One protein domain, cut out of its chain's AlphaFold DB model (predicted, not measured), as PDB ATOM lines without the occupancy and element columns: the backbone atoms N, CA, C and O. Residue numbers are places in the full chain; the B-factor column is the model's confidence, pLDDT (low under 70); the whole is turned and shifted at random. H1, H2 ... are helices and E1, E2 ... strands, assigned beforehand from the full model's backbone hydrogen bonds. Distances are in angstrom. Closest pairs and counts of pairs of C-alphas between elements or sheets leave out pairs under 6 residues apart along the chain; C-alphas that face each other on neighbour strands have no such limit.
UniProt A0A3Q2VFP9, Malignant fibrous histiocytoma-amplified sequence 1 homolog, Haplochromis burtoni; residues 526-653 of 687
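AT A GLANCE: This is residues 526 to 653 of the 687 residues of the protein "Malignant fibrous histiocytoma-amplified sequence 1 homolog" of Haplochromis burtoni (UniProt A0A3Q2VFP9). A tiny three-stranded sheet sits in the middle, with H3 beside its E1 edge and H6 near its E2 edge, while H4 leads away from E1 to H5, which is nearly in line with H6. H1 packs on H3, and from the sheet a long loop reaches out until residues 626 to 631 stick out free. The 128 printed residues hold six named helices and three strands, in the order H1 H2 H3 E1 H4 H5 H6 E2 E3, mostly helix; the antiparallel sheet runs E1 E3 E2. The whole is compact, with a radius of gyration of the C-alphas of 15.3 A, but elongated, 45 by 29 by 25 A.

IN THESE COORDINATES: The strands are E1, residues 561 to 563, E3, 645 to 647, and E2, 610 to 612. H3, residues 546 to 559, is 19.8 A long and H4, 564 to 577, 20.2 A. H1 is residues 527 to 532, from C-alpha 527 at (196.437, 233.579, 230.890); H2 is 536 to 541, H5 583 to 590 and H6 598 to 605. E3 ends with C-alpha 647 at (188.554, 244.152, 235.422).

HOW THE PARTS SIT: N 562 and O 646 of E1 and E3 are 2.8 A apart; N 610 and O 647 of the hairpin E2 and E3, 2.9 A. H3 is at the sheet's level, its height 3.5 A over a local plane fitted to just 6 C-alphas. H4 and H6 only graze the sheet. H1 touches H3 at a shallow tilt of 26 degrees, opposite ways, closest at C-alphas 528 and 553, 6.1 A. H2 and H3 only just touch, with 3 pairs of C-alphas within 8 A, only at the corner. H4 touches H5 at a steep tilt of 53 degrees, C-alphas 568 and 590 closest at 5.5 A. In the six helices every O i to N i+4 pair is within hydrogen-bond range.

THE WHOLE: The C-alphas farthest apart, Asp 537 and Gly 628, are 47.2 A apart. The printed part has no cut; the link E2 to E3 is long. Confidence is under 70 at residues 578 to 583, 613 to 642 and 653.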
ATOM      1  N   ASP A 526     194.862 229.630 230.882       78.50
ATOM      2  CA  ASP A 526     196.308 229.717 231.122       78.50
ATOM      3  C   ASP A 526     196.882 231.143 230.999       78.50
ATOM      4  O   ASP A 526     198.091 231.325 230.828       78.50
ATOM      5  N   LEU A 527     196.034 232.177 231.074       85.31
ATOM      6  CA  LEU A 527     196.437 233.579 230.890       85.31
ATOM      7  C   LEU A 527     197.579 233.983 231.835       85.31
ATOM      8  O   LEU A 527     198.524 234.662 231.443       85.31
ATOM      9  N   VAL A 528     197.524 233.502 233.075       85.44
ATOM     10  CA  VAL A 528     198.555 233.720 234.094       85.44
ATOM     11  C   VAL A 528     199.917 233.195 233.627       85.44
ATOM     12  O   VAL A 528     200.910 233.917 233.704       85.44
ATOM     13  N   GLN A 529     199.976 231.967 233.104       87.38
ATOM     14  CA  GLN A 529     201.213 231.381 232.586       87.38
ATOM     15  C   GLN A 529     201.713 232.147 231.356       87.38
ATOM     16  O   GLN A 529     202.922 232.292 231.170       87.38
ATOM     17  N   GLN A 530     200.809 232.659 230.513       87.44
ATOM     18  CA  GLN A 530     201.186 233.483 229.362       87.44
ATOM     19  C   GLN A 530     201.825 234.807 229.795       87.44
ATOM     20  O   GLN A 530     202.860 235.180 229.242       87.44
ATOM     21  N   LEU A 531     201.273 235.467 230.818       89.31
ATOM     22  CA  LEU A 531     201.842 236.686 231.397       89.31
ATOM     23  C   LEU A 531     203.222 236.442 232.017       89.31
ATOM     24  O   LEU A 531     204.140 237.235 231.810       89.31
ATOM     25  N   GLU A 532     203.403 235.334 232.739       89.81
ATOM     26  CA  GLU A 532     204.697 234.963 233.330       89.81
ATOM     27  C   GLU A 532     205.782 234.715 232.268       89.81
ATOM     28  O   GLU A 532     206.963 234.991 232.507       89.81
ATOM     29  N   ARG A 533     205.384 234.244 231.079       89.25
ATOM     30  CA  ARG A 533     206.265 233.959 229.937       89.25
ATOM     31  C   ARG A 533     206.627 235.184 229.093       89.25
ATOM     32  O   ARG A 533     207.449 235.040 228.190       89.25
ATOM     33  N   ILE A 534     206.063 236.368 229.355       88.19
ATOM     34  CA  ILE A 534     206.414 237.584 228.604       88.19
ATOM     35  C   ILE A 534     207.916 237.872 228.763       88.19
ATOM     36  O   ILE A 534     208.415 237.984 229.890       88.19
ATOM     37  N   SER A 535     208.629 237.982 227.639       87.12
ATOM     38  CA  SER A 535     210.070 238.242 227.598       87.12
ATOM     39  C   SER A 535     210.403 239.685 227.990       87.12
ATOM     40  O   SER A 535     209.557 240.580 227.968       87.12
ATOM     41  N   ARG A 536     211.668 239.928 228.349       87.00
ATOM     42  CA  ARG A 536     212.144 241.274 228.696       87.00
ATOM     43  C   ARG A 536     212.035 242.245 227.517       87.00
ATOM     44  O   ARG A 536     211.716 243.408 227.740       87.00
ATOM     45  N   ASP A 537     212.269 241.763 226.303       84.62
ATOM     46  CA  ASP A 537     212.285 242.592 225.095       84.62
ATOM     47  C   ASP A 537     210.883 243.130 224.772       84.62
ATOM     48  O   ASP A 537     210.721 244.329 224.566       84.62
ATOM     49  N   LEU A 538     209.853 242.279 224.872       84.44
ATOM     50  CA  LEU A 538     208.451 242.678 224.691       84.44
ATOM     51  C   LEU A 538     207.981 243.675 225.760       84.44
ATOM     52  O   LEU A 538     207.234 244.605 225.469       84.44
ATOM     53  N   LEU A 539     208.443 243.522 227.008       86.75
ATOM     54  CA  LEU A 539     208.166 244.516 228.051       86.75
ATOM     55  C   LEU A 539     208.791 245.867 227.696       86.75
ATOM     56  O   LEU A 539     208.136 246.893 227.839       86.75
ATOM     57  N   MET A 540     210.039 245.871 227.222       84.62
ATOM     58  CA  MET A 540     210.741 247.103 226.854       84.62
ATOM     59  C   MET A 540     210.067 247.836 225.692       84.62
ATOM     60  O   MET A 540     210.011 249.063 225.732       84.62
ATOM     61  N   GLN A 541     209.509 247.112 224.717       81.50
ATOM     62  CA  GLN A 541     208.756 247.701 223.603       81.50
ATOM     63  C   GLN A 541     207.534 248.507 224.076       81.50
ATOM     64  O   GLN A 541     207.283 249.593 223.566       81.50
ATOM     65  N   GLU A 542     206.836 248.058 225.123       81.56
ATOM     66  CA  GLU A 542     205.727 248.809 225.743       81.56
ATOM     67  C   GLU A 542     206.189 249.795 226.841       81.56
ATOM     68  O   GLU A 542     205.388 250.432 227.537       81.56
ATOM     69  N   GLY A 543     207.503 249.960 227.024       82.50
ATOM     70  CA  GLY A 543     208.080 250.792 228.081       82.50
ATOM     71  C   GLY A 543     207.791 250.264 229.490       82.50
ATOM     72  O   GLY A 543     207.658 251.055 230.426       82.50
ATOM     73  N   ALA A 544     207.660 248.945 229.633       85.38
ATOM     74  CA  ALA A 544     207.415 248.244 230.883       85.38
ATOM     75  C   ALA A 544     208.676 247.543 231.428       85.38
ATOM     76  O   ALA A 544     209.622 247.200 230.718       85.38
ATOM     77  N   LEU A 545     208.686 247.307 232.739       88.31
ATOM     78  CA  LEU A 545     209.759 246.670 233.494       88.31
ATOM     79  C   LEU A 545     209.339 245.277 233.969       88.31
ATOM     80  O   LEU A 545     208.169 245.012 234.238       88.31
ATOM     81  N   MET A 546     210.319 244.409 234.228       86.75
ATOM     82  CA  MET A 546     210.087 243.078 234.816       86.75
ATOM     83  C   MET A 546     209.272 243.137 236.116       86.75
ATOM     84  O   MET A 546     208.433 242.275 236.361       86.75
ATOM     85  N   LYS A 547     209.472 244.182 236.933       87.25
ATOM     86  CA  LYS A 547     208.688 244.423 238.153       87.25
ATOM     87  C   LYS A 547     207.196 244.619 237.855       87.25
ATOM     88  O   LYS A 547     206.370 244.128 238.614       87.25
ATOM     89  N   GLN A 548     206.853 245.304 236.763       85.69
ATOM     90  CA  GLN A 548     205.458 245.516 236.364       85.69
ATOM     91  C   GLN A 548     204.802 244.212 235.919       85.69
ATOM     92  O   GLN A 548     203.677 243.958 236.320       85.69
ATOM     93  N   ARG A 549     205.522 243.324 235.224       91.06
ATOM     94  CA  ARG A 549     205.004 241.986 234.893       91.06
ATOM     95  C   ARG A 549     204.565 241.205 236.138       91.06
ATOM     96  O   ARG A 549     203.493 240.611 236.133       91.06
ATOM     97  N   PHE A 550     205.362 241.226 237.211       87.81
ATOM     98  CA  PHE A 550     204.977 240.582 238.477       87.81
ATOM     99  C   PHE A 550     203.709 241.198 239.073       87.81
ATOM    100  O   PHE A 550     202.835 240.463 239.524       87.81
ATOM    101  N   ILE A 551     203.586 242.526 239.014       86.12
ATOM    102  CA  ILE A 551     202.389 243.246 239.461       86.12
ATOM    103  C   ILE A 551     201.168 242.824 238.639       86.12
ATOM    104  O   ILE A 551     200.133 242.527 239.218       86.12
ATOM    105  N   TRP A 552     201.288 242.738 237.314       90.56
ATOM    106  CA  TRP A 552     200.185 242.334 236.440       90.56
ATOM    107  C   TRP A 552     199.686 240.921 236.754       90.56
ATOM    108  O   TRP A 552     198.481 240.696 236.825       90.56
ATOM    109  N   VAL A 553     200.605 239.978 236.985       89.06
ATOM    110  CA  VAL A 553     200.268 238.597 237.367       89.06
ATOM    111  C   VAL A 553     199.577 238.553 238.732       89.06
ATOM    112  O   VAL A 553     198.599 237.825 238.907       89.06
ATOM    113  N   GLU A 554     200.075 239.316 239.704       85.38
ATOM    114  CA  GLU A 554     199.490 239.391 241.044       85.38
ATOM    115  C   GLU A 554     198.091 240.018 241.021       85.38
ATOM    116  O   GLU A 554     197.163 239.462 241.611       85.38
ATOM    117  N   ASP A 555     197.927 241.132 240.308       84.75
ATOM    118  CA  ASP A 555     196.660 241.852 240.191       84.75
ATOM    119  C   ASP A 555     195.611 241.009 239.451       84.75
ATOM    120  O   ASP A 555     194.478 240.913 239.922       84.75
ATOM    121  N   LEU A 556     195.983 240.281 238.392       86.94
ATOM    122  CA  LEU A 556     195.072 239.333 237.744       86.94
ATOM    123  C   LEU A 556     194.657 238.210 238.709       86.94
ATOM    124  O   LEU A 556     193.473 237.932 238.865       86.94
ATOM    125  N   ARG A 557     195.613 237.597 239.423       83.75
ATOM    126  CA  ARG A 557     195.336 236.498 240.371       83.75
ATOM    127  C   ARG A 557     194.518 236.920 241.587       83.75
ATOM    128  O   ARG A 557     193.893 236.061 242.211       83.75
ATOM    129  N   CYS A 558     194.642 238.167 242.030       77.44
ATOM    130  CA  CYS A 558     194.065 238.620 243.295       77.44
ATOM    131  C   CYS A 558     192.818 239.472 243.121       77.44
ATOM    132  O   CYS A 558     192.008 239.501 244.044       77.44
ATOM    133  N   ARG A 559     192.716 240.190 242.002       76.56
ATOM    134  CA  ARG A 559     191.688 241.200 241.747       76.56
ATOM    135  C   ARG A 559     190.942 240.968 240.434       76.56
ATOM    136  O   ARG A 559     190.030 241.726 240.148       76.56
ATOM    137  N   GLY A 560     191.346 239.991 239.615       83.00
ATOM    138  CA  GLY A 560     190.788 239.795 238.275       83.00
ATOM    139  C   GLY A 560     191.115 240.935 237.302       83.00
ATOM    140  O   GLY A 560     190.504 241.031 236.245       83.00
ATOM    141  N   THR A 561     192.053 241.828 237.638       85.75
ATOM    142  CA  THR A 561     192.366 243.011 236.821       85.75
ATOM    143  C   THR A 561     193.601 242.787 235.960       85.75
ATOM    144  O   THR A 561     194.677 242.489 236.483       85.75
ATOM    145  N   LEU A 562     193.475 243.013 234.656       88.81
ATOM    146  CA  LEU A 562     194.564 242.957 233.688       88.81
ATOM    147  C   LEU A 562     194.937 244.374 233.243       88.81
ATOM    148  O   LEU A 562     194.072 245.166 232.890       88.81
ATOM    149  N   HIS A 563     196.227 244.701 233.252       88.81
ATOM    150  CA  HIS A 563     196.685 246.014 232.792       88.81
ATOM    151  C   HIS A 563     196.628 246.102 231.269       88.81
ATOM    152  O   HIS A 563     197.011 245.148 230.587       88.81
ATOM    153  N   ASN A 564     196.247 247.265 230.739       87.19
ATOM    154  CA  ASN A 564     196.123 247.466 229.297       87.19
ATOM    155  C   ASN A 564     197.472 247.253 228.595       87.19
ATOM    156  O   ASN A 564     197.523 246.582 227.575       87.19
ATOM    157  N   ALA A 565     198.592 247.681 229.188       87.12
ATOM    158  CA  ALA A 565     199.926 247.376 228.659       87.12
ATOM    159  C   ALA A 565     200.199 245.865 228.515       87.12
ATOM    160  O   ALA A 565     200.793 245.433 227.533       87.12
ATOM    161  N   ALA A 566     199.735 245.041 229.459       88.50
ATOM    162  CA  ALA A 566     199.873 243.588 229.374       88.50
ATOM    163  C   ALA A 566     198.992 243.006 228.260       88.50
ATOM    164  O   ALA A 566     199.445 242.151 227.499       88.50
ATOM    165  N   LEU A 567     197.752 243.501 228.154       86.69
ATOM    166  CA  LEU A 567     196.816 243.173 227.079       86.69
ATOM    167  C   LEU A 567     197.458 243.440 225.714       86.69
ATOM    168  O   LEU A 567     197.458 242.563 224.854       86.69
ATOM    169  N   ARG A 568     198.081 244.616 225.558       85.81
ATOM    170  CA  ARG A 568     198.730 245.019 224.312       85.81
ATOM    171  C   ARG A 568     199.851 244.078 223.900       85.81
ATOM    172  O   ARG A 568     199.876 243.638 222.756       85.81
ATOM    173  N   ILE A 569     200.717 243.685 224.837       86.88
ATOM    174  CA  ILE A 569     201.790 242.710 224.570       86.88
ATOM    175  C   ILE A 569     201.217 241.361 224.135       86.88
ATOM    176  O   ILE A 569     201.712 240.752 223.188       86.88
ATOM    177  N   LEU A 570     200.200 240.868 224.848       86.81
ATOM    178  CA  LEU A 570     199.618 239.559 224.568       86.81
ATOM    179  C   LEU A 570     198.989 239.522 223.175       86.81
ATOM    180  O   LEU A 570     199.263 238.593 222.419       86.81
ATOM    181  N   VAL A 571     198.193 240.537 222.841       81.50
ATOM    182  CA  VAL A 571     197.546 240.651 221.534       81.50
ATOM    183  C   VAL A 571     198.585 240.844 220.432       81.50
ATOM    184  O   VAL A 571     198.566 240.082 219.472       81.50
ATOM    185  N   ARG A 572     199.542 241.773 220.594       80.94
ATOM    186  CA  ARG A 572     200.631 242.005 219.627       80.94
ATOM    187  C   ARG A 572     201.362 240.709 219.288       80.94
ATOM    188  O   ARG A 572     201.532 240.393 218.120       80.94
ATOM    189  N   ARG A 573     201.710 239.905 220.295       81.25
ATOM    190  CA  ARG A 573     202.389 238.618 220.086       81.25
ATOM    191  C   ARG A 573     201.551 237.628 219.272       81.25
ATOM    192  O   ARG A 573     202.109 236.804 218.556       81.25
ATOM    193  N   GLU A 574     200.231 237.628 219.430       77.50
ATOM    194  CA  GLU A 574     199.364 236.771 218.614       77.50
ATOM    195  C   GLU A 574     199.184 237.328 217.194       77.50
ATOM    196  O   GLU A 574     199.127 236.536 216.259       77.50
ATOM    197  N   LEU A 575     199.196 238.653 217.005       75.88
ATOM    198  CA  LEU A 575     199.215 239.286 215.678       75.88
ATOM    199  C   LEU A 575     200.510 238.980 214.910       75.88
ATOM    200  O   LEU A 575     200.456 238.571 213.754       75.88
ATOM    201  N   GLU A 576     201.664 239.074 215.572       74.62
ATOM    202  CA  GLU A 576     202.978 238.764 214.986       74.62
ATOM    203  C   GLU A 576     203.069 237.305 214.502       74.62
ATOM    204  O   GLU A 576     203.672 237.017 213.468       74.62
ATOM    205  N   LYS A 577     202.429 236.357 215.206       73.56
ATOM    206  CA  LYS A 577     202.357 234.950 214.764       73.56
ATOM    207  C   LYS A 577     201.546 234.754 213.488       73.56
ATOM    208  O   LYS A 577     201.765 233.763 212.794       73.56
ATOM    209  N   LEU A 578     200.608 235.652 213.206       67.56
ATOM    210  CA  LEU A 578     199.798 235.630 211.992       67.56
ATOM    211  C   LEU A 578     200.516 236.295 210.805       67.56
ATOM    212  O   LEU A 578     199.905 236.450 209.757       67.56
ATOM    213  N   VAL A 579     201.811 236.625 210.941       58.94
ATOM    214  CA  VAL A 579     202.662 237.211 209.885       58.94
ATOM    215  C   VAL A 579     202.119 238.556 209.389       58.94
ATOM    216  O   VAL A 579     202.210 238.897 208.213       58.94
ATOM    217  N   ILE A 580     201.544 239.338 210.303       62.19
ATOM    218  CA  ILE A 580     201.095 240.696 210.016       62.19
ATOM    219  C   ILE A 580     202.230 241.658 210.385       62.19
ATOM    220  O   ILE A 580     202.467 241.903 211.565       62.19
ATOM    221  N   ASP A 581     202.944 242.162 209.375       59.75
ATOM    222  CA  ASP A 581     203.990 243.198 209.499       59.75
ATOM    223  C   ASP A 581     203.399 244.583 209.185       59.75
ATOM    224  O   ASP A 581     203.863 245.306 208.305       59.75
ATOM    225  N   ASP A 582     202.281 244.896 209.842       69.50
ATOM    226  CA  ASP A 582     201.563 246.162 209.696       69.50
ATOM    227  C   ASP A 582     201.451 246.827 211.071       69.50
ATOM    228  O   ASP A 582     200.557 246.535 211.871       69.50
ATOM    229  N   ASP A 583     202.422 247.686 211.377       69.94
ATOM    230  CA  ASP A 583     202.493 248.415 212.645       69.94
ATOM    231  C   ASP A 583     201.295 249.356 212.854       69.94
ATOM    232  O   ASP A 583     200.902 249.598 214.003       69.94
ATOM    233  N   ASP A 584     200.696 249.862 211.770       74.06
ATOM    234  CA  ASP A 584     199.529 250.739 211.827       74.06
ATOM    235  C   ASP A 584     198.285 249.933 212.210       74.06
ATOM    236  O   ASP A 584     197.592 250.303 213.163       74.06
ATOM    237  N   LEU A 585     198.077 248.762 211.598       73.75
ATOM    238  CA  LEU A 585     197.027 247.833 212.014       73.75
ATOM    239  C   LEU A 585     197.230 247.365 213.456       73.75
ATOM    240  O   LEU A 585     196.278 247.309 214.233       73.75
ATOM    241  N   VAL A 586     198.458 247.007 213.842       73.25
ATOM    242  CA  VAL A 586     198.728 246.589 215.222       73.25
ATOM    243  C   VAL A 586     198.353 247.719 216.176       73.25
ATOM    244  O   VAL A 586     197.679 247.467 217.173       73.25
ATOM    245  N   ARG A 587     198.715 248.967 215.872       77.38
ATOM    246  CA  ARG A 587     198.321 250.126 216.679       77.38
ATOM    247  C   ARG A 587     196.805 250.334 216.706       77.38
ATOM    248  O   ARG A 587     196.291 250.679 217.764       77.38
ATOM    249  N   GLU A 588     196.099 250.131 215.604       78.69
ATOM    250  CA  GLU A 588     194.640 250.269 215.518       78.69
ATOM    251  C   GLU A 588     193.918 249.184 216.336       78.69
ATOM    252  O   GLU A 588     193.048 249.458 217.167       78.69
ATOM    253  N   VAL A 589     194.345 247.932 216.178       78.31
ATOM    254  CA  VAL A 589     193.761 246.758 216.833       78.31
ATOM    255  C   VAL A 589     194.043 246.754 218.338       78.31
ATOM    256  O   VAL A 589     193.161 246.450 219.150       78.31
ATOM    257  N   VAL A 590     195.278 247.092 218.714       76.19
ATOM    258  CA  VAL A 590     195.812 246.966 220.076       76.19
ATOM    259  C   VAL A 590     195.733 248.274 220.872       76.19
ATOM    260  O   VAL A 590     195.601 248.251 222.098       76.19
ATOM    261  N   GLY A 591     195.788 249.416 220.195       82.12
ATOM    262  CA  GLY A 591     195.891 250.735 220.809       82.12
ATOM    263  C   GLY A 591     197.311 251.076 221.256       82.12
ATOM    264  O   GLY A 591     198.286 250.366 221.001       82.12
ATOM    265  N   ASN A 592     197.437 252.190 221.969       81.88
ATOM    266  CA  ASN A 592     198.681 252.662 222.573       81.88
ATOM    267  C   ASN A 592     198.396 253.309 223.946       81.88
ATOM    268  O   ASN A 592     197.335 253.125 224.530       81.88
ATOM    269  N   LYS A 593     199.354 254.058 224.505       80.81
ATOM    270  CA  LYS A 593     199.190 254.720 225.817       80.81
ATOM    271  C   LYS A 593     198.212 255.904 225.811       80.81
ATOM    272  O   LYS A 593     197.857 256.400 226.872       80.81
ATOM    273  N   LYS A 594     197.838 256.404 224.633       79.94
ATOM    274  CA  LYS A 594     196.997 257.592 224.419       79.94
ATOM    275  C   LYS A 594     195.667 257.285 223.737       79.94
ATOM    276  O   LYS A 594     194.750 258.086 223.867       79.94
ATOM    277  N   GLU A 595     195.565 256.161 223.033       80.44
ATOM    278  CA  GLU A 595     194.390 255.751 222.258       80.44
ATOM    279  C   GLU A 595     194.070 254.284 222.558       80.44
ATOM    280  O   GLU A 595     194.970 253.443 222.572       80.44
ATOM    281  N   GLU A 596     192.799 253.974 222.817       77.06
ATOM    282  CA  GLU A 596     192.335 252.592 222.968       77.06
ATOM    283  C   GLU A 596     192.275 251.897 221.603       77.06
ATOM    284  O   GLU A 596     191.959 252.527 220.597       77.06
ATOM    285  N   GLY A 597     192.585 250.599 221.574       81.12
ATOM    286  CA  GLY A 597     192.474 249.786 220.364       81.12
ATOM    287  C   GLY A 597     191.112 249.116 220.222       81.12
ATOM    288  O   GLY A 597     190.402 248.908 221.213       81.12
ATOM    289  N   ILE A 598     190.805 248.685 218.996       81.69
ATOM    290  CA  ILE A 598     189.558 248.005 218.610       81.69
ATOM    291  C   ILE A 598     189.173 246.877 219.577       81.69
ATOM    292  O   ILE A 598     188.017 246.780 219.991       81.69
ATOM    293  N   ILE A 599     190.124 246.022 219.967       80.94
ATOM    294  CA  ILE A 599     189.826 244.845 220.801       80.94
ATOM    295  C   ILE A 599     189.314 245.244 222.178       80.94
ATOM    296  O   ILE A 599     188.393 244.611 222.695       80.94
ATOM    297  N   LEU A 600     189.911 246.271 222.784       81.12
ATOM    298  CA  LEU A 600     189.516 246.698 224.118       81.12
ATOM    299  C   LEU A 600     188.110 247.301 224.082       81.12
ATOM    300  O   LEU A 600     187.274 246.933 224.905       81.12
ATOM    301  N   THR A 601     187.829 248.142 223.084       82.00
ATOM    302  CA  THR A 601     186.491 248.697 222.855       82.00
ATOM    303  C   THR A 601     185.455 247.593 222.642       82.00
ATOM    304  O   THR A 601     184.367 247.654 223.211       82.00
ATOM    305  N   LEU A 602     185.794 246.544 221.887       80.25
ATOM    306  CA  LEU A 602     184.896 245.411 221.665       80.25
ATOM    307  C   LEU A 602     184.660 244.572 222.925       80.25
ATOM    308  O   LEU A 602     183.522 244.209 223.202       80.25
ATOM    309  N   LEU A 603     185.697 244.279 223.713       80.25
ATOM    310  CA  LEU A 603     185.541 243.534 224.968       80.25
ATOM    311  C   LEU A 603     184.661 244.275 225.978       80.25
ATOM    312  O   LEU A 603     183.865 243.641 226.668       80.25
ATOM    313  N   GLN A 604     184.780 245.602 226.034       79.25
ATOM    314  CA  GLN A 604     183.908 246.445 226.849       79.25
ATOM    315  C   GLN A 604     182.474 246.444 226.308       79.25
ATOM    316  O   GLN A 604     181.532 246.273 227.076       79.25
ATOM    317  N   HIS A 605     182.299 246.582 224.988       79.19
ATOM    318  CA  HIS A 605     180.981 246.555 224.347       79.19
ATOM    319  C   HIS A 605     180.238 245.232 224.583       79.19
ATOM    320  O   HIS A 605     179.025 245.231 224.767       79.19
ATOM    321  N   PHE A 606     180.960 244.110 224.615       75.56
ATOM    322  CA  PHE A 606     180.395 242.793 224.921       75.56
ATOM    323  C   PHE A 606     180.296 242.476 226.412       75.56
ATOM    324  O   PHE A 606     180.024 241.327 226.758       75.56
ATOM    325  N   GLU A 607     180.531 243.460 227.288       77.19
ATOM    326  CA  GLU A 607     180.445 243.299 228.744       77.19
ATOM    327  C   GLU A 607     181.347 242.157 229.258       77.19
ATOM    328  O   GLU A 607     181.033 241.455 230.215       77.19
ATOM    329  N   VAL A 608     182.491 241.940 228.596       79.00
ATOM    330  CA  VAL A 608     183.489 240.935 229.000       79.00
ATOM    331  C   VAL A 608     184.445 241.515 230.044       79.00
ATOM    332  O   VAL A 608     184.985 240.784 230.880       79.00
ATOM    333  N   CYS A 609     184.679 242.829 229.995       81.56
ATOM    334  CA  CYS A 609     185.516 243.535 230.954       81.56
ATOM    335  C   CYS A 609     185.026 244.958 231.242       81.56
ATOM    336  O   CYS A 609     184.298 245.559 230.455       81.56
ATOM    337  N   LEU A 610     185.475 245.501 232.375       79.12
ATOM    338  CA  LEU A 610     185.149 246.847 232.841       79.12
ATOM    339  C   LEU A 610     186.425 247.694 232.978       79.12
ATOM    340  O   LEU A 610     187.364 247.253 233.652       79.12
ATOM    341  N   PRO A 611     186.486 248.912 232.406       76.56
ATOM    342  CA  PRO A 611     187.620 249.815 232.590       76.56
ATOM    343  C   PRO A 611     187.803 250.190 234.062       76.56
ATOM    344  O   PRO A 611     186.849 250.542 234.756       76.56
ATOM    345  N   THR A 612     189.039 250.162 234.548       72.38
ATOM    346  CA  THR A 612     189.375 250.513 235.928       72.38
ATOM    347  C   THR A 612     190.717 251.235 236.013       72.38
ATOM    348  O   THR A 612     191.609 251.062 235.179       72.38
ATOM    349  N   LEU A 613     190.881 252.075 237.035       68.81
ATOM    350  CA  LEU A 613     192.176 252.694 237.293       68.81
ATOM    351  C   LEU A 613     193.115 251.646 237.896       68.81
ATOM    352  O   LEU A 613     192.718 250.776 238.676       68.81
ATOM    353  N   VAL A 614     194.400 251.741 237.561       67.38
ATOM    354  CA  VAL A 614     195.408 250.825 238.099       67.38
ATOM    355  C   VAL A 614     195.373 250.866 239.627       67.38
ATOM    356  O   VAL A 614     195.620 251.902 240.245       67.38
ATOM    357  N   ARG A 615     195.079 249.712 240.237       64.31
ATOM    358  CA  ARG A 615     195.004 249.506 241.693       64.31
ATOM    359  C   ARG A 615     193.957 250.350 242.428       64.31
ATOM    360  O   ARG A 615     194.014 250.383 243.661       64.31
ATOM    361  N   SER A 616     193.001 250.981 241.743       58.09
ATOM    362  CA  SER A 616     191.897 251.640 242.446       58.09
ATOM    363  C   SER A 616     191.058 250.622 243.224       58.09
ATOM    364  O   SER A 616     190.883 249.493 242.754       58.09
ATOM    365  N   PRO A 617     190.537 250.985 244.409       54.88
ATOM    366  CA  PRO A 617     189.498 250.188 245.048       54.88
ATOM    367  C   PRO A 617     188.266 250.127 244.132       54.88
ATOM    368  O   PRO A 617     187.989 251.090 243.414       54.88
ATOM    369  N   MET A 618     187.528 249.012 244.154       52.56
ATOM    370  CA  MET A 618     186.208 248.969 243.513       52.56
ATOM    371  C   MET A 618     185.330 250.042 244.161       52.56
ATOM    372  O   MET A 618     185.345 250.173 245.384       52.56
ATOM    373  N   ASN A 619     184.653 250.860 243.350       51.59
ATOM    374  CA  ASN A 619     183.930 252.042 243.816       51.59
ATOM    375  C   ASN A 619     182.793 251.638 244.778       51.59
ATOM    376  O   ASN A 619     181.788 251.109 244.311       51.59
ATOM    377  N   PRO A 620     182.892 251.923 246.090       45.34
ATOM    378  CA  PRO A 620     181.846 251.566 247.048       45.34
ATOM    379  C   PRO A 620     180.603 252.463 246.926       45.34
ATOM    380  O   PRO A 620     179.616 252.229 247.608       45.34
ATOM    381  N   GLN A 621     180.662 253.509 246.093       44.44
ATOM    382  CA  GLN A 621     179.546 254.399 245.762       44.44
ATOM    383  C   GLN A 621     179.068 254.208 244.316       44.44
ATOM    384  O   GLN A 621     178.542 255.144 243.713       44.44
ATOM    385  N   ALA A 622     179.315 253.036 243.719       51.09
ATOM    386  CA  ALA A 622     178.649 252.672 242.475       51.09
ATOM    387  C   ALA A 622     177.122 252.720 242.695       51.09
ATOM    388  O   ALA A 622     176.668 252.374 243.788       51.09
ATOM    389  N   PRO A 623     176.339 253.197 241.713       49.22
ATOM    390  CA  PRO A 623     174.893 253.204 241.843       49.22
ATOM    391  C   PRO A 623     174.409 251.750 241.897       49.22
ATOM    392  O   PRO A 623     175.030 250.866 241.304       49.22
ATOM    393  N   ASP A 624     173.326 251.500 242.632       48.06
ATOM    394  CA  ASP A 624     172.734 250.165 242.710       48.06
ATOM    395  C   ASP A 624     172.365 249.678 241.298       48.06
ATOM    396  O   ASP A 624     171.796 250.428 240.503       48.06
ATOM    397  N   PHE A 625     172.678 248.419 240.977       46.84
ATOM    398  CA  PHE A 625     172.220 247.798 239.736       46.84
ATOM    399  C   PHE A 625     170.688 247.712 239.742       46.84
ATOM    400  O   PHE A 625     170.098 247.085 240.625       46.84
ATOM    401  N   ILE A 626     170.044 248.312 238.740       49.66
ATOM    402  CA  ILE A 626     168.598 248.219 238.527       49.66
ATOM    403  C   ILE A 626     168.363 247.317 237.307       49.66
ATOM    404  O   ILE A 626     168.615 247.737 236.176       49.66
ATOM    405  N   PRO A 627     167.877 246.075 237.492       41.00
ATOM    406  CA  PRO A 627     167.568 245.201 236.368       41.00
ATOM    407  C   PRO A 627     166.532 245.850 235.440       41.00
ATOM    408  O   PRO A 627     165.455 246.239 235.888       41.00
ATOM    409  N   GLY A 628     166.837 245.920 234.142       43.00
ATOM    410  CA  GLY A 628     165.919 246.414 233.108       43.00
ATOM    411  C   GLY A 628     166.186 247.839 232.613       43.00
ATOM    412  O   GLY A 628     165.619 248.225 231.591       43.00
ATOM    413  N   GLU A 629     167.072 248.600 233.260       46.94
ATOM    414  CA  GLU A 629     167.628 249.824 232.678       46.94
ATOM    415  C   GLU A 629     168.862 249.463 231.836       46.94
ATOM    416  O   GLU A 629     169.817 248.867 232.322       46.94
ATOM    417  N   ASN A 630     168.840 249.784 230.538       38.97
ATOM    418  CA  ASN A 630     169.876 249.372 229.577       38.97
ATOM    419  C   ASN A 630     171.228 250.097 229.741       38.97
ATOM    420  O   ASN A 630     172.100 249.947 228.884       38.97
ATOM    421  N   HIS A 631     171.417 250.905 230.785       44.41
ATOM    422  CA  HIS A 631     172.609 251.732 230.937       44.41
ATOM    423  C   HIS A 631     173.178 251.613 232.349       44.41
ATOM    424  O   HIS A 631     172.676 252.210 233.296       44.41
ATOM    425  N   TRP A 632     174.281 250.874 232.467       45.75
ATOM    426  CA  TRP A 632     175.232 251.071 233.553       45.75
ATOM    427  C   TRP A 632     175.809 252.488 233.430       45.75
ATOM    428  O   TRP A 632     176.765 252.723 232.690       45.75
ATOM    429  N   GLU A 633     175.227 253.463 234.124       42.38
ATOM    430  CA  GLU A 633     175.835 254.789 234.234       42.38
ATOM    431  C   GLU A 633     176.982 254.730 235.255       42.38
ATOM    432  O   GLU A 633     176.784 254.745 236.470       42.38
ATOM    433  N   SER A 634     178.223 254.640 234.764       44.41
ATOM    434  CA  SER A 634     179.407 254.758 235.621       44.41
ATOM    435  C   SER A 634     179.416 256.125 236.323       44.41
ATOM    436  O   SER A 634     179.442 257.165 235.666       44.41
ATOM    437  N   VAL A 635     179.465 256.142 237.664       39.69
ATOM    438  CA  VAL A 635     179.372 257.359 238.521       39.69
ATOM    439  C   VAL A 635     180.504 258.383 238.331       39.69
ATOM    440  O   VAL A 635     180.478 259.485 238.875       39.69
ATOM    441  N   ARG A 636     181.480 258.088 237.489       43.00
ATOM    442  CA  ARG A 636     182.237 259.071 236.718       43.00
ATOM    443  C   ARG A 636     182.672 258.337 235.460       43.00
ATOM    444  O   ARG A 636     183.020 257.158 235.548       43.00
ATOM    445  N   GLU A 637     182.753 259.018 234.326       43.38
ATOM    446  CA  GLU A 637     183.779 258.662 233.351       43.38
ATOM    447  C   GLU A 637     185.105 258.733 234.123       43.38
ATOM    448  O   GLU A 637     185.685 259.808 234.304       43.38
ATOM    449  N   SER A 638     185.561 257.618 234.707       47.69
ATOM    450  CA  SER A 638     186.972 257.476 235.024       47.69
ATOM    451  C   SER A 638     187.637 257.834 233.710       47.69
ATOM    452  O   SER A 638     187.342 257.197 232.704       47.69
ATOM    453  N   LYS A 639     188.372 258.957 233.681       49.53
ATOM    454  CA  LYS A 639     189.093 259.414 232.487       49.53
ATOM    455  C   LYS A 639     189.660 258.164 231.836       49.53
ATOM    456  O   LYS A 639     190.494 257.529 232.483       49.53
ATOM    457  N   ARG A 640     189.110 257.764 230.679       56.03
ATOM    458  CA  ARG A 640     189.487 256.513 230.021       56.03
ATOM    459  C   ARG A 640     190.984 256.617 229.842       56.03
ATOM    460  O   ARG A 640     191.446 257.522 229.152       56.03
ATOM    461  N   ASP A 641     191.713 255.830 230.616       65.44
ATOM    462  CA  ASP A 641     193.161 255.807 230.589       65.44
ATOM    463  C   ASP A 641     193.515 254.606 229.721       65.44
ATOM    464  O   ASP A 641     193.378 253.466 230.180       65.44
ATOM    465  N   PRO A 642     193.932 254.820 228.464       65.31
ATOM    466  CA  PRO A 642     194.302 253.729 227.575       65.31
ATOM    467  C   PRO A 642     195.485 252.922 228.129       65.31
ATOM    468  O   PRO A 642     195.666 251.763 227.758       65.31
ATOM    469  N   ASP A 643     196.255 253.477 229.077       74.62
ATOM    470  CA  ASP A 643     197.321 252.786 229.813       74.62
ATOM    471  C   ASP A 643     196.896 252.287 231.211       74.62
ATOM    472  O   ASP A 643     197.730 251.841 232.002       74.62
ATOM    473  N   GLY A 644     195.594 252.325 231.508       81.31
ATOM    474  CA  GLY A 644     194.984 251.858 232.747       81.31
ATOM    475  C   GLY A 644     194.908 250.329 232.869       81.31
ATOM    476  O   GLY A 644     195.806 249.580 232.466       81.31
ATOM    477  N   ALA A 645     193.823 249.834 233.461       83.31
ATOM    478  CA  ALA A 645     193.556 248.406 233.578       83.31
ATOM    479  C   ALA A 645     192.090 248.091 233.275       83.31
ATOM    480  O   ALA A 645     191.233 248.969 233.283       83.31
ATOM    481  N   CYS A 646     191.795 246.818 233.046       85.25
ATOM    482  CA  CYS A 646     190.438 246.314 232.910       85.25
ATOM    483  C   CYS A 646     190.199 245.194 233.921       85.25
ATOM    484  O   CYS A 646     191.034 244.303 234.086       85.25
ATOM    485  N   LEU A 647     189.063 245.246 234.608       84.38
ATOM    486  CA  LEU A 647     188.554 244.152 235.422       84.38
ATOM    487  C   LEU A 647     187.902 243.125 234.499       84.38
ATOM    488  O   LEU A 647     187.021 243.475 233.724       84.38
ATOM    489  N   PHE A 648     188.320 241.871 234.610       84.62
ATOM    490  CA  PHE A 648     187.726 240.731 233.923       84.62
ATOM    491  C   PHE A 648     187.045 239.848 234.973       84.62
ATOM    492  O   PHE A 648     187.732 239.066 235.640       84.62
ATOM    493  N   PRO A 649     185.716 239.961 235.145       81.50
ATOM    494  CA  PRO A 649     184.997 239.272 236.212       81.50
ATOM    495  C   PRO A 649     185.192 237.753 236.207       81.50
ATOM    496  O   PRO A 649     185.242 237.150 237.271       81.50
ATOM    497  N   ILE A 650     185.406 237.141 235.035       78.81
ATOM    498  CA  ILE A 650     185.685 235.700 234.884       78.81
ATOM    499  C   ILE A 650     186.913 235.214 235.679       78.81
ATOM    500  O   ILE A 650     187.029 234.033 235.990       78.81
ATOM    501  N   TYR A 651     187.850 236.111 236.004       81.50
ATOM    502  CA  TYR A 651     189.055 235.790 236.774       81.50
ATOM    503  C   TYR A 651     188.937 236.143 238.262       81.50
ATOM    504  O   TYR A 651     189.920 236.013 239.001       81.50
ATOM    505  N   LEU A 652     187.768 236.601 238.719       77.75
ATOM    506  CA  LEU A 652     187.504 236.775 240.141       77.75
ATOM    507  C   LEU A 652     187.462 235.409 240.833       77.75
ATOM    508  O   LEU A 652     187.011 234.409 240.284       77.75
ATOM    509  N   LYS A 653     188.006 235.366 242.048       67.56
ATOM    510  CA  LYS A 653     188.048 234.155 242.872       67.56
ATOM    511  C   LYS A 653     186.809 234.075 243.754       67.56
ATOM    512  O   LYS A 653     186.287 235.112 244.141       67.56
TER     513      LYS A 653